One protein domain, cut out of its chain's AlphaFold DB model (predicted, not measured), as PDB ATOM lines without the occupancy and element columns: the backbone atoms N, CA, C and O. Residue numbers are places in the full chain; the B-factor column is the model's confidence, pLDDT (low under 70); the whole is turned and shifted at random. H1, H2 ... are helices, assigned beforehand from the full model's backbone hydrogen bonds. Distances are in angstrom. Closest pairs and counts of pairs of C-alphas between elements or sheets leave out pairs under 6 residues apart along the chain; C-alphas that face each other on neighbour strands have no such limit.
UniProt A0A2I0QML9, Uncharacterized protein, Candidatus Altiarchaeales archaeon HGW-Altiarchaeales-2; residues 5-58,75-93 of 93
ATOM      1  N   SER A   5     -48.806 -10.101  -7.756       69.00
ATOM      2  CA  SER A   5     -49.900 -10.707  -8.522       69.00
ATOM      3  C   SER A   5     -51.141  -9.815  -8.649       69.00
ATOM      4  O   SER A   5     -51.815  -9.853  -9.672       69.00
ATOM      5  N   GLU A   6     -51.453  -8.999  -7.633       73.31
ATOM      6  CA  GLU A   6     -52.596  -8.074  -7.682       73.31
ATOM      7  C   GLU A   6     -52.296  -6.897  -8.621       73.31
ATOM      8  O   GLU A   6     -53.136  -6.520  -9.435       73.31
ATOM      9  N   PHE A   7     -51.078  -6.354  -8.562       79.00
ATOM     10  CA  PHE A   7     -50.652  -5.272  -9.449       79.00
ATOM     11  C   PHE A   7     -50.620  -5.701 -10.921       79.00
ATOM     12  O   PHE A   7     -51.162  -4.994 -11.770       79.00
ATOM     13  N   GLU A   8     -50.028  -6.861 -11.219       78.44
ATOM     14  CA  GLU A   8     -49.964  -7.402 -12.583       78.44
ATOM     15  C   GLU A   8     -51.359  -7.684 -13.147       78.44
ATOM     16  O   GLU A   8     -51.630  -7.333 -14.295       78.44
ATOM     17  N   TYR A   9     -52.263  -8.237 -12.331       83.38
ATOM     18  CA  TYR A   9     -53.655  -8.459 -12.720       83.38
ATOM     19  C   TYR A   9     -54.335  -7.158 -13.159       83.38
ATOM     20  O   TYR A   9     -54.939  -7.088 -14.228       83.38
ATOM     21  N   TRP A  10     -54.226  -6.107 -12.344       85.19
ATOM     22  CA  TRP A  10     -54.858  -4.830 -12.656       85.19
ATOM     23  C   TRP A  10     -54.226  -4.140 -13.856       85.19
ATOM     24  O   TRP A  10     -54.958  -3.586 -14.669       85.19
ATOM     25  N   LEU A  11     -52.898  -4.201 -13.997       84.75
ATOM     26  CA  LEU A  11     -52.198  -3.744 -15.199       84.75
ATOM     27  C   LEU A  11     -52.749  -4.428 -16.447       84.75
ATOM     28  O   LEU A  11     -53.071  -3.741 -17.411       84.75
ATOM     29  N   ASP A  12     -52.892  -5.754 -16.418       83.50
ATOM     30  CA  ASP A  12     -53.426  -6.517 -17.543       83.50
ATOM     31  C   ASP A  12     -54.873  -6.125 -17.861       83.50
ATOM     32  O   ASP A  12     -55.225  -5.898 -19.016       83.50
ATOM     33  N   TYR A  13     -55.688  -5.949 -16.823       84.44
ATOM     34  CA  TYR A  13     -57.093  -5.581 -16.947       84.44
ATOM     35  C   TYR A  13     -57.310  -4.177 -17.537       84.44
ATOM     36  O   TYR A  13     -58.291  -3.943 -18.254       84.44
ATOM     37  N   VAL A  14     -56.422  -3.227 -17.223       85.94
ATOM     38  CA  VAL A  14     -56.537  -1.828 -17.667       85.94
ATOM     39  C   VAL A  14     -55.701  -1.499 -18.904       85.94
ATOM     40  O   VAL A  14     -55.904  -0.430 -19.473       85.94
ATOM     41  N   LYS A  15     -54.800  -2.385 -19.364       82.38
ATOM     42  CA  LYS A  15     -53.870  -2.096 -20.480       82.38
ATOM     43  C   LYS A  15     -54.566  -1.729 -21.793       82.38
ATOM     44  O   LYS A  15     -54.035  -0.932 -22.556       82.38
ATOM     45  N   ASP A  16     -55.739  -2.304 -22.052       81.44
ATOM     46  CA  ASP A  16     -56.517  -2.067 -23.274       81.44
ATOM     47  C   ASP A  16     -57.701  -1.112 -23.026       81.44
ATOM     48  O   ASP A  16     -58.548  -0.916 -23.898       81.44
ATOM     49  N   ARG A  17     -57.777  -0.498 -21.836       81.56
ATOM     50  CA  ARG A  17     -58.830   0.458 -21.477       81.56
ATOM     51  C   ARG A  17     -58.328   1.886 -21.645       81.56
ATOM     52  O   ARG A  17     -57.298   2.268 -21.090       81.56
ATOM     53  N   ASP A  18     -59.101   2.710 -22.347       80.50
ATOM     54  CA  ASP A  18     -58.837   4.149 -22.428       80.50
ATOM     55  C   ASP A  18     -59.385   4.882 -21.195       80.50
ATOM     56  O   ASP A  18     -60.335   5.658 -21.259       80.50
ATOM     57  N   ASP A  19     -58.809   4.592 -20.028       86.56
ATOM     58  CA  ASP A  19     -59.164   5.269 -18.785       86.56
ATOM     59  C   ASP A  19     -58.088   6.294 -18.409       86.56
ATOM     60  O   ASP A  19     -56.988   5.947 -17.968       86.56
ATOM     61  N   LYS A  20     -58.406   7.580 -18.605       88.06
ATOM     62  CA  LYS A  20     -57.483   8.695 -18.344       88.06
ATOM     63  C   LYS A  20     -56.990   8.723 -16.898       88.06
ATOM     64  O   LYS A  20     -55.802   8.914 -16.673       88.06
ATOM     65  N   GLU A  21     -57.876   8.468 -15.939       89.38
ATOM     66  CA  GLU A  21     -57.534   8.517 -14.515       89.38
ATOM     67  C   GLU A  21     -56.590   7.367 -14.142       89.38
ATOM     68  O   GLU A  21     -55.611   7.564 -13.422       89.38
ATOM     69  N   ILE A  22     -56.820   6.176 -14.708       89.69
ATOM     70  CA  ILE A  22     -55.899   5.046 -14.565       89.69
ATOM     71  C   ILE A  22     -54.535   5.363 -15.194       89.69
ATOM     72  O   ILE A  22     -53.503   5.149 -14.553       89.69
ATOM     73  N   LYS A  23     -54.510   5.917 -16.414       88.69
ATOM     74  CA  LYS A  23     -53.269   6.323 -17.095       88.69
ATOM     75  C   LYS A  23     -52.477   7.347 -16.277       88.69
ATOM     76  O   LYS A  23     -51.262   7.202 -16.146       88.69
ATOM     77  N   GLU A  24     -53.138   8.326 -15.660       91.50
ATOM     78  CA  GLU A  24     -52.487   9.287 -14.759       91.50
ATOM     79  C   GLU A  24     -51.833   8.605 -13.550       91.50
ATOM     80  O   GLU A  24     -50.706   8.947 -13.180       91.50
ATOM     81  N   LYS A  25     -52.484   7.596 -12.953       90.81
ATOM     82  CA  LYS A  25     -51.873   6.828 -11.854       90.81
ATOM     83  C   LYS A  25     -50.695   5.975 -12.326       90.81
ATOM     84  O   LYS A  25     -49.672   5.952 -11.647       90.81
ATOM     85  N   LEU A  26     -50.772   5.352 -13.502       89.50
ATOM     86  CA  LEU A  26     -49.644   4.615 -14.090       89.50
ATOM     87  C   LEU A  26     -48.434   5.531 -14.356       89.50
ATOM     88  O   LEU A  26     -47.293   5.156 -14.072       89.50
ATOM     89  N   LEU A  27     -48.667   6.759 -14.832       89.31
ATOM     90  CA  LEU A  27     -47.621   7.777 -14.982       89.31
ATOM     91  C   LEU A  27     -47.035   8.209 -13.631       89.31
ATOM     92  O   LEU A  27     -45.822   8.387 -13.515       89.31
ATOM     93  N   SER A  28     -47.870   8.329 -12.596       89.56
ATOM     94  CA  SER A  28     -47.412   8.602 -11.229       89.56
ATOM     95  C   SER A  28     -46.467   7.508 -10.720       89.56
ATOM     96  O   SER A  28     -45.393   7.830 -10.210       89.56
ATOM     97  N   ILE A  29     -46.785   6.227 -10.965       89.38
ATOM     98  CA  ILE A  29     -45.890   5.105 -10.635       89.38
ATOM     99  C   ILE A  29     -44.577   5.226 -11.414       89.38
ATOM    100  O   ILE A  29     -43.503   5.131 -10.820       89.38
ATOM    101  N   ARG A  30     -44.629   5.509 -12.725       88.06
ATOM    102  CA  ARG A  30     -43.421   5.710 -13.547       88.06
ATOM    103  C   ARG A  30     -42.510   6.804 -12.985       88.06
ATOM    104  O   ARG A  30     -41.292   6.637 -12.982       88.06
ATOM    105  N   ASN A  31     -43.083   7.903 -12.501       88.88
ATOM    106  CA  ASN A  31     -42.324   8.979 -11.867       88.88
ATOM    107  C   ASN A  31     -41.751   8.545 -10.512       88.88
ATOM    108  O   ASN A  31     -40.590   8.824 -10.215       88.88
ATOM    109  N   ALA A  32     -42.538   7.827  -9.710       86.75
ATOM    110  CA  ALA A  32     -42.134   7.346  -8.397       86.75
ATOM    111  C   ALA A  32     -40.988   6.319  -8.450       86.75
ATOM    112  O   ALA A  32     -40.152   6.306  -7.547       86.75
ATOM    113  N   LEU A  33     -40.873   5.541  -9.538       84.00
ATOM    114  CA  LEU A  33     -39.753   4.614  -9.771       84.00
ATOM    115  C   LEU A  33     -38.369   5.290  -9.714       84.00
ATOM    116  O   LEU A  33     -37.392   4.620  -9.390       84.00
ATOM    117  N   ASN A  34     -38.273   6.587 -10.028       83.12
ATOM    118  CA  ASN A  34     -37.010   7.340 -10.004       83.12
ATOM    119  C   ASN A  34     -36.837   8.200  -8.739       83.12
ATOM    120  O   ASN A  34     -35.881   8.968  -8.664       83.12
ATOM    121  N   LYS A  35     -37.759   8.115  -7.771       84.56
ATOM    122  CA  LYS A  35     -37.722   8.902  -6.533       84.56
ATOM    123  C   LYS A  35     -37.260   8.058  -5.344       84.56
ATOM    124  O   LYS A  35     -36.072   8.001  -5.050       84.56
ATOM    125  N   SER A  36     -38.205   7.399  -4.679       82.62
ATOM    126  CA  SER A  36     -38.005   6.706  -3.405       82.62
ATOM    127  C   SER A  36     -38.948   5.511  -3.310       82.62
ATOM    128  O   SER A  36     -40.041   5.546  -3.874       82.62
ATOM    129  N   ASP A  37     -38.583   4.491  -2.530       78.75
ATOM    130  CA  ASP A  37     -39.463   3.336  -2.284       78.75
ATOM    131  C   ASP A  37     -40.812   3.740  -1.686       78.75
ATOM    132  O   ASP A  37     -41.842   3.192  -2.061       78.75
ATOM    133  N   ASN A  38     -40.813   4.735  -0.796       81.94
ATOM    134  CA  ASN A  38     -42.031   5.224  -0.156       81.94
ATOM    135  C   ASN A  38     -42.983   5.901  -1.161       81.94
ATOM    136  O   ASN A  38     -44.190   5.687  -1.130       81.94
ATOM    137  N   GLU A  39     -42.429   6.679  -2.096       84.12
ATOM    138  CA  GLU A  39     -43.199   7.288  -3.188       84.12
ATOM    139  C   GLU A  39     -43.752   6.216  -4.131       84.12
ATOM    140  O   GLU A  39     -44.892   6.311  -4.582       84.12
ATOM    141  N   LEU A  40     -42.950   5.186  -4.424       82.94
ATOM    142  CA  LEU A  40     -43.353   4.073  -5.276       82.94
ATOM    143  C   LEU A  40     -44.490   3.278  -4.638       82.94
ATOM    144  O   LEU A  40     -45.484   2.996  -5.302       82.94
ATOM    145  N   GLU A  41     -44.373   2.961  -3.351       82.56
ATOM    146  CA  GLU A  41     -45.417   2.260  -2.612       82.56
ATOM    147  C   GLU A  41     -46.716   3.083  -2.569       82.56
ATOM    148  O   GLU A  41     -47.779   2.557  -2.903       82.56
ATOM    149  N   ASN A  42     -46.636   4.386  -2.275       85.38
ATOM    150  CA  ASN A  42     -47.795   5.285  -2.310       85.38
ATOM    151  C   ASN A  42     -48.462   5.329  -3.695       85.38
ATOM    152  O   ASN A  42     -49.689   5.262  -3.795       85.38
ATOM    153  N   ALA A  43     -47.674   5.408  -4.770       86.75
ATOM    154  CA  ALA A  43     -48.198   5.427  -6.134       86.75
ATOM    155  C   ALA A  43     -48.874   4.099  -6.517       86.75
ATOM    156  O   ALA A  43     -49.935   4.106  -7.145       86.75
ATOM    157  N   LEU A  44     -48.301   2.962  -6.105       84.81
ATOM    158  CA  LEU A  44     -48.892   1.638  -6.312       84.81
ATOM    159  C   LEU A  44     -50.217   1.495  -5.559       84.81
ATOM    160  O   LEU A  44     -51.201   1.054  -6.148       84.81
ATOM    161  N   TYR A  45     -50.280   1.917  -4.292       84.31
ATOM    162  CA  TYR A  45     -51.535   1.912  -3.538       84.31
ATOM    163  C   TYR A  45     -52.597   2.795  -4.190       84.31
ATOM    164  O   TYR A  45     -53.731   2.351  -4.346       84.31
ATOM    165  N   ALA A  46     -52.236   4.004  -4.629       86.44
ATOM    166  CA  ALA A  46     -53.167   4.909  -5.300       86.44
ATOM    167  C   ALA A  46     -53.719   4.319  -6.611       86.44
ATOM    168  O   ALA A  46     -54.899   4.488  -6.914       86.44
ATOM    169  N   PHE A  47     -52.888   3.605  -7.379       88.75
ATOM    170  CA  PHE A  47     -53.321   2.873  -8.571       88.75
ATOM    171  C   PHE A  47     -54.287   1.724  -8.227       88.75
ATOM    172  O   PHE A  47     -55.310   1.557  -8.890       88.75
ATOM    173  N   MET A  48     -54.011   0.957  -7.169       83.94
ATOM    174  CA  MET A  48     -54.896  -0.128  -6.726       83.94
ATOM    175  C   MET A  48     -56.234   0.374  -6.210       83.94
ATOM    176  O   MET A  48     -57.269  -0.213  -6.531       83.94
ATOM    177  N   ASP A  49     -56.221   1.455  -5.440       85.75
ATOM    178  CA  ASP A  49     -57.431   2.072  -4.911       85.75
ATOM    179  C   ASP A  49     -58.349   2.536  -6.047       85.75
ATOM    180  O   ASP A  49     -59.526   2.174  -6.084       85.75
ATOM    181  N   ILE A  50     -57.791   3.226  -7.050       88.38
ATOM    182  CA  ILE A  50     -58.588   3.696  -8.184       88.38
ATOM    183  C   ILE A  50     -59.123   2.543  -9.042       88.38
ATOM    184  O   ILE A  50     -60.281   2.582  -9.464       88.38
ATOM    185  N   CYS A  51     -58.337   1.479  -9.242       85.69
ATOM    186  CA  CYS A  51     -58.787   0.293  -9.967       85.69
ATOM    187  C   CYS A  51     -59.964  -0.380  -9.253       85.69
ATOM    188  O   CYS A  51     -60.980  -0.673  -9.880       85.69
ATOM    189  N   LYS A  52     -59.870  -0.553  -7.929       83.94
ATOM    190  CA  LYS A  52     -60.939  -1.137  -7.103       83.94
ATOM    191  C   LYS A  52     -62.183  -0.251  -7.076       83.94
ATOM    192  O   LYS A  52     -63.296  -0.766  -7.140       83.94
ATOM    193  N   LYS A  53     -62.009   1.071  -7.026       85.56
ATOM    194  CA  LYS A  53     -63.115   2.035  -7.045       85.56
ATOM    195  C   LYS A  53     -63.861   2.037  -8.380       85.56
ATOM    196  O   LYS A  53     -65.086   2.091  -8.384       85.56
ATOM    197  N   LYS A  54     -63.140   1.971  -9.504       83.75
ATOM    198  CA  LYS A  54     -63.741   1.948 -10.848       83.75
ATOM    199  C   LYS A  54     -64.282   0.583 -11.255       83.75
ATOM    200  O   LYS A  54     -65.267   0.518 -11.985       83.75
ATOM    201  N   TYR A  55     -63.658  -0.492 -10.787       83.19
ATOM    202  CA  TYR A  55     -63.991  -1.861 -11.165       83.19
ATOM    203  C   TYR A  55     -64.232  -2.735  -9.923       83.19
ATOM    204  O   TYR A  55     -63.529  -3.725  -9.707       83.19
ATOM    205  N   PRO A  56     -65.243  -2.410  -9.097       71.75
ATOM    206  CA  PRO A  56     -65.466  -3.070  -7.808       71.75
ATOM    207  C   PRO A  56     -65.761  -4.572  -7.929       71.75
ATOM    208  O   PRO A  56     -65.519  -5.328  -6.993       71.75
ATOM    209  N   CYS A  57     -66.259  -5.016  -9.085       69.19
ATOM    210  CA  CYS A  57     -66.600  -6.406  -9.387       69.19
ATOM    211  C   CYS A  57     -65.495  -7.188 -10.115       69.19
ATOM    212  O   CYS A  57     -65.656  -8.385 -10.337       69.19
ATOM    213  N   CYS A  58     -64.389  -6.539 -10.488       65.31
ATOM    214  CA  CYS A  58     -63.326  -7.150 -11.287       65.31
ATOM    215  C   CYS A  58     -61.990  -7.207 -10.547       65.31
ATOM    216  O   CYS A  58     -60.974  -7.417 -11.182       65.31
ATOM    217  N   ASN A  75     -35.787  -8.111  -3.057       57.28
ATOM    218  CA  ASN A  75     -34.784  -7.164  -3.476       57.28
ATOM    219  C   ASN A  75     -35.506  -6.016  -4.187       57.28
ATOM    220  O   ASN A  75     -36.021  -6.173  -5.298       57.28
ATOM    221  N   LYS A  76     -35.654  -4.881  -3.494       64.94
ATOM    222  CA  LYS A  76     -36.555  -3.792  -3.908       64.94
ATOM    223  C   LYS A  76     -36.199  -3.290  -5.307       64.94
ATOM    224  O   LYS A  76     -37.069  -2.867  -6.062       64.94
ATOM    225  N   THR A  77     -34.926  -3.423  -5.673       71.12
ATOM    226  CA  THR A  77     -34.369  -3.159  -7.000       71.12
ATOM    227  C   THR A  77     -34.961  -4.054  -8.093       71.12
ATOM    228  O   THR A  77     -35.292  -3.557  -9.166       71.12
ATOM    229  N   GLU A  78     -35.131  -5.353  -7.841       71.62
ATOM    230  CA  GLU A  78     -35.692  -6.300  -8.814       71.62
ATOM    231  C   GLU A  78     -37.183  -6.050  -9.040       71.62
ATOM    232  O   GLU A  78     -37.604  -5.944 -10.190       71.62
ATOM    233  N   ILE A  79     -37.962  -5.831  -7.968       73.31
ATOM    234  CA  ILE A  79     -39.372  -5.412  -8.093       73.31
ATOM    235  C   ILE A  79     -39.460  -4.112  -8.886       73.31
ATOM    236  O   ILE A  79     -40.275  -3.983  -9.794       73.31
ATOM    237  N   ARG A  80     -38.627  -3.126  -8.545       76.50
ATOM    238  CA  ARG A  80     -38.641  -1.822  -9.206       76.50
ATOM    239  C   ARG A  80     -38.354  -1.954 -10.704       76.50
ATOM    240  O   ARG A  80     -39.036  -1.318 -11.506       76.50
ATOM    241  N   ASN A  81     -37.389  -2.789 -11.087       81.81
ATOM    242  CA  ASN A  81     -37.083  -3.068 -12.491       81.81
ATOM    243  C   ASN A  81     -38.218  -3.824 -13.199       81.81
ATOM    244  O   ASN A  81     -38.562  -3.469 -14.326       81.81
ATOM    245  N   ASP A  82     -38.838  -4.804 -12.543       82.88
ATOM    246  CA  ASP A  82     -39.994  -5.548 -13.057       82.88
ATOM    247  C   ASP A  82     -41.190  -4.615 -13.324       82.88
ATOM    248  O   ASP A  82     -41.680  -4.543 -14.455       82.88
ATOM    249  N   ILE A  83     -41.560  -3.776 -12.348       81.62
ATOM    250  CA  ILE A  83     -42.606  -2.750 -12.491       81.62
ATOM    251  C   ILE A  83     -42.269  -1.793 -13.641       81.62
ATOM    252  O   ILE A  83     -43.142  -1.456 -14.442       81.62
ATOM    253  N   LYS A  84     -41.005  -1.366 -13.756       83.75
ATOM    254  CA  LYS A  84     -40.543  -0.485 -14.839       83.75
ATOM    255  C   LYS A  84     -40.742  -1.120 -16.216       83.75
ATOM    256  O   LYS A  84     -41.212  -0.439 -17.128       83.75
ATOM    257  N   ILE A  85     -40.412  -2.403 -16.367       85.56
ATOM    258  CA  ILE A  85     -40.595  -3.157 -17.614       85.56
ATOM    259  C   ILE A  85     -42.086  -3.291 -17.946       85.56
ATOM    260  O   ILE A  85     -42.482  -3.000 -19.075       85.56
ATOM    261  N   GLN A  86     -42.920  -3.688 -16.979       80.31
ATOM    262  CA  GLN A  86     -44.358  -3.875 -17.198       80.31
ATOM    263  C   GLN A  86     -45.061  -2.556 -17.549       80.31
ATOM    264  O   GLN A  86     -45.799  -2.492 -18.531       80.31
ATOM    265  N   LEU A  87     -44.760  -1.469 -16.829       84.12
ATOM    266  CA  LEU A  87     -45.266  -0.134 -17.165       84.12
ATOM    267  C   LEU A  87     -44.832   0.313 -18.558       84.12
ATOM    268  O   LEU A  87     -45.627   0.909 -19.281       84.12
ATOM    269  N   GLY A  88     -43.591   0.014 -18.950       81.88
ATOM    270  CA  GLY A  88     -43.085   0.313 -20.285       81.88
ATOM    271  C   GLY A  88     -43.897  -0.350 -21.399       81.88
ATOM    272  O   GLY A  88     -44.078   0.265 -22.446       81.88
ATOM    273  N   LYS A  89     -44.429  -1.557 -21.176       80.81
ATOM    274  CA  LYS A  89     -45.287  -2.259 -22.147       80.81
ATOM    275  C   LYS A  89     -46.679  -1.640 -22.271       80.81
ATOM    276  O   LYS A  89     -47.268  -1.697 -23.343       80.81
ATOM    277  N   VAL A  90     -47.202  -1.072 -21.184       81.56
ATOM    278  CA  VAL A  90     -48.553  -0.487 -21.149       81.56
ATOM    279  C   VAL A  90     -48.561   0.972 -21.601       81.56
ATOM    280  O   VAL A  90     -49.489   1.394 -22.277       81.56
ATOM    281  N   LEU A  91     -47.529   1.748 -21.259       79.50
ATOM    282  CA  LEU A  91     -47.480   3.187 -21.536       79.50
ATOM    283  C   LEU A  91     -46.822   3.566 -22.875       79.50
ATOM    284  O   LEU A  91     -46.993   4.703 -23.298       79.50
ATOM    285  N   ASN A  92     -46.059   2.675 -23.527       70.88
ATOM    286  CA  ASN A  92     -45.464   2.926 -24.857       70.88
ATOM    287  C   ASN A  92     -46.300   2.342 -26.018       70.88
ATOM    288  O   ASN A  92     -45.755   2.109 -27.098       70.88
ATOM    289  N   LYS A  93     -47.580   2.047 -25.783       57.09
ATOM    290  CA  LYS A  93     -48.529   1.547 -26.786       57.09
ATOM    291  C   LYS A  93     -49.355   2.714 -27.322       57.09
ATOM    292  O   LYS A  93     -49.588   2.734 -28.547       57.09
TER     293      LYS A  93
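AT A GLANCE: This is residues 5 to 58 and 75 to 93 of the 93 residues of an uncharacterized protein of Candidatus Altiarchaeales archaeon HGW-Altiarchaeales-2 (UniProt A0A2I0QML9). A helical hairpin, H2 and H3 side by side, makes one slab, and H1 and H4, running the same way, lie slantwise over one side of it. H1 packs on H3, and the later part of H4 packs on H2. The 73 printed residues hold four named helices, in the order H1, H2, H3, H4, and no named strand; the class is all helix. The whole is compact, with a radius of gyration of the C-alphas of 11.5 A, and rounded, with spans of 32 by 24 by 21 A.

IN THESE COORDINATES: The longest helix, H3, is residues 37 to 54, 25.8 A from first to last C-alpha, beginning at C-alpha 37 at (-39.463, 3.336, -2.284). H2 is residues 20 to 32, 18.3 A. H4 is residues 76 to 91, 21.9 A, ending at C-alpha 91 at (-47.480, 3.187, -21.536). H1 is residues 5 to 14, 14.4 A, beginning at C-alpha 5 at (-49.900, -10.707, -8.522).

HOW THE PARTS SIT: H3 and H2 touch as a hairpin, at a shallow tilt of 12 degrees, opposite ways; their closest C-alphas, of Leu 40 and Ala 32, are 4.7 A apart. H3 touches H1 with residues 44 to 51 alone, at a steep tilt of 54 degrees, the same way; the closest C-alphas, of Cys 51 and Trp 10, are 7.0 A apart. H4 touches H2 with residues 84 to 91 alone, opposite ways; the closest C-alphas, of Lys 84 and Arg 30, are 7.0 A apart, and the tilt of 34.8 degrees is shallow, only just short of steep. H1 and H4 are close but not clearly touching, at a shallow tilt of 13 degrees; the closest C-alphas, of Leu 11 and Val 90, are 7.7 A apart. In H1, H2, H3 and H4 every O i to N i+4 pair is within hydrogen-bond range.

THE WHOLE: The C-alphas farthest apart, of Lys 35 and Cys 57, are 32.8 A apart. Residues 59 to 74 are not printed; C-alphas 58 and 75 are 29.6 A apart across this cut. The links H1 to H2 and H2 to H3 are tight. The mean pLDDT of the printed part is 81.8, with residues 5, 57 to 58, 75 to 76 and 93 under 70.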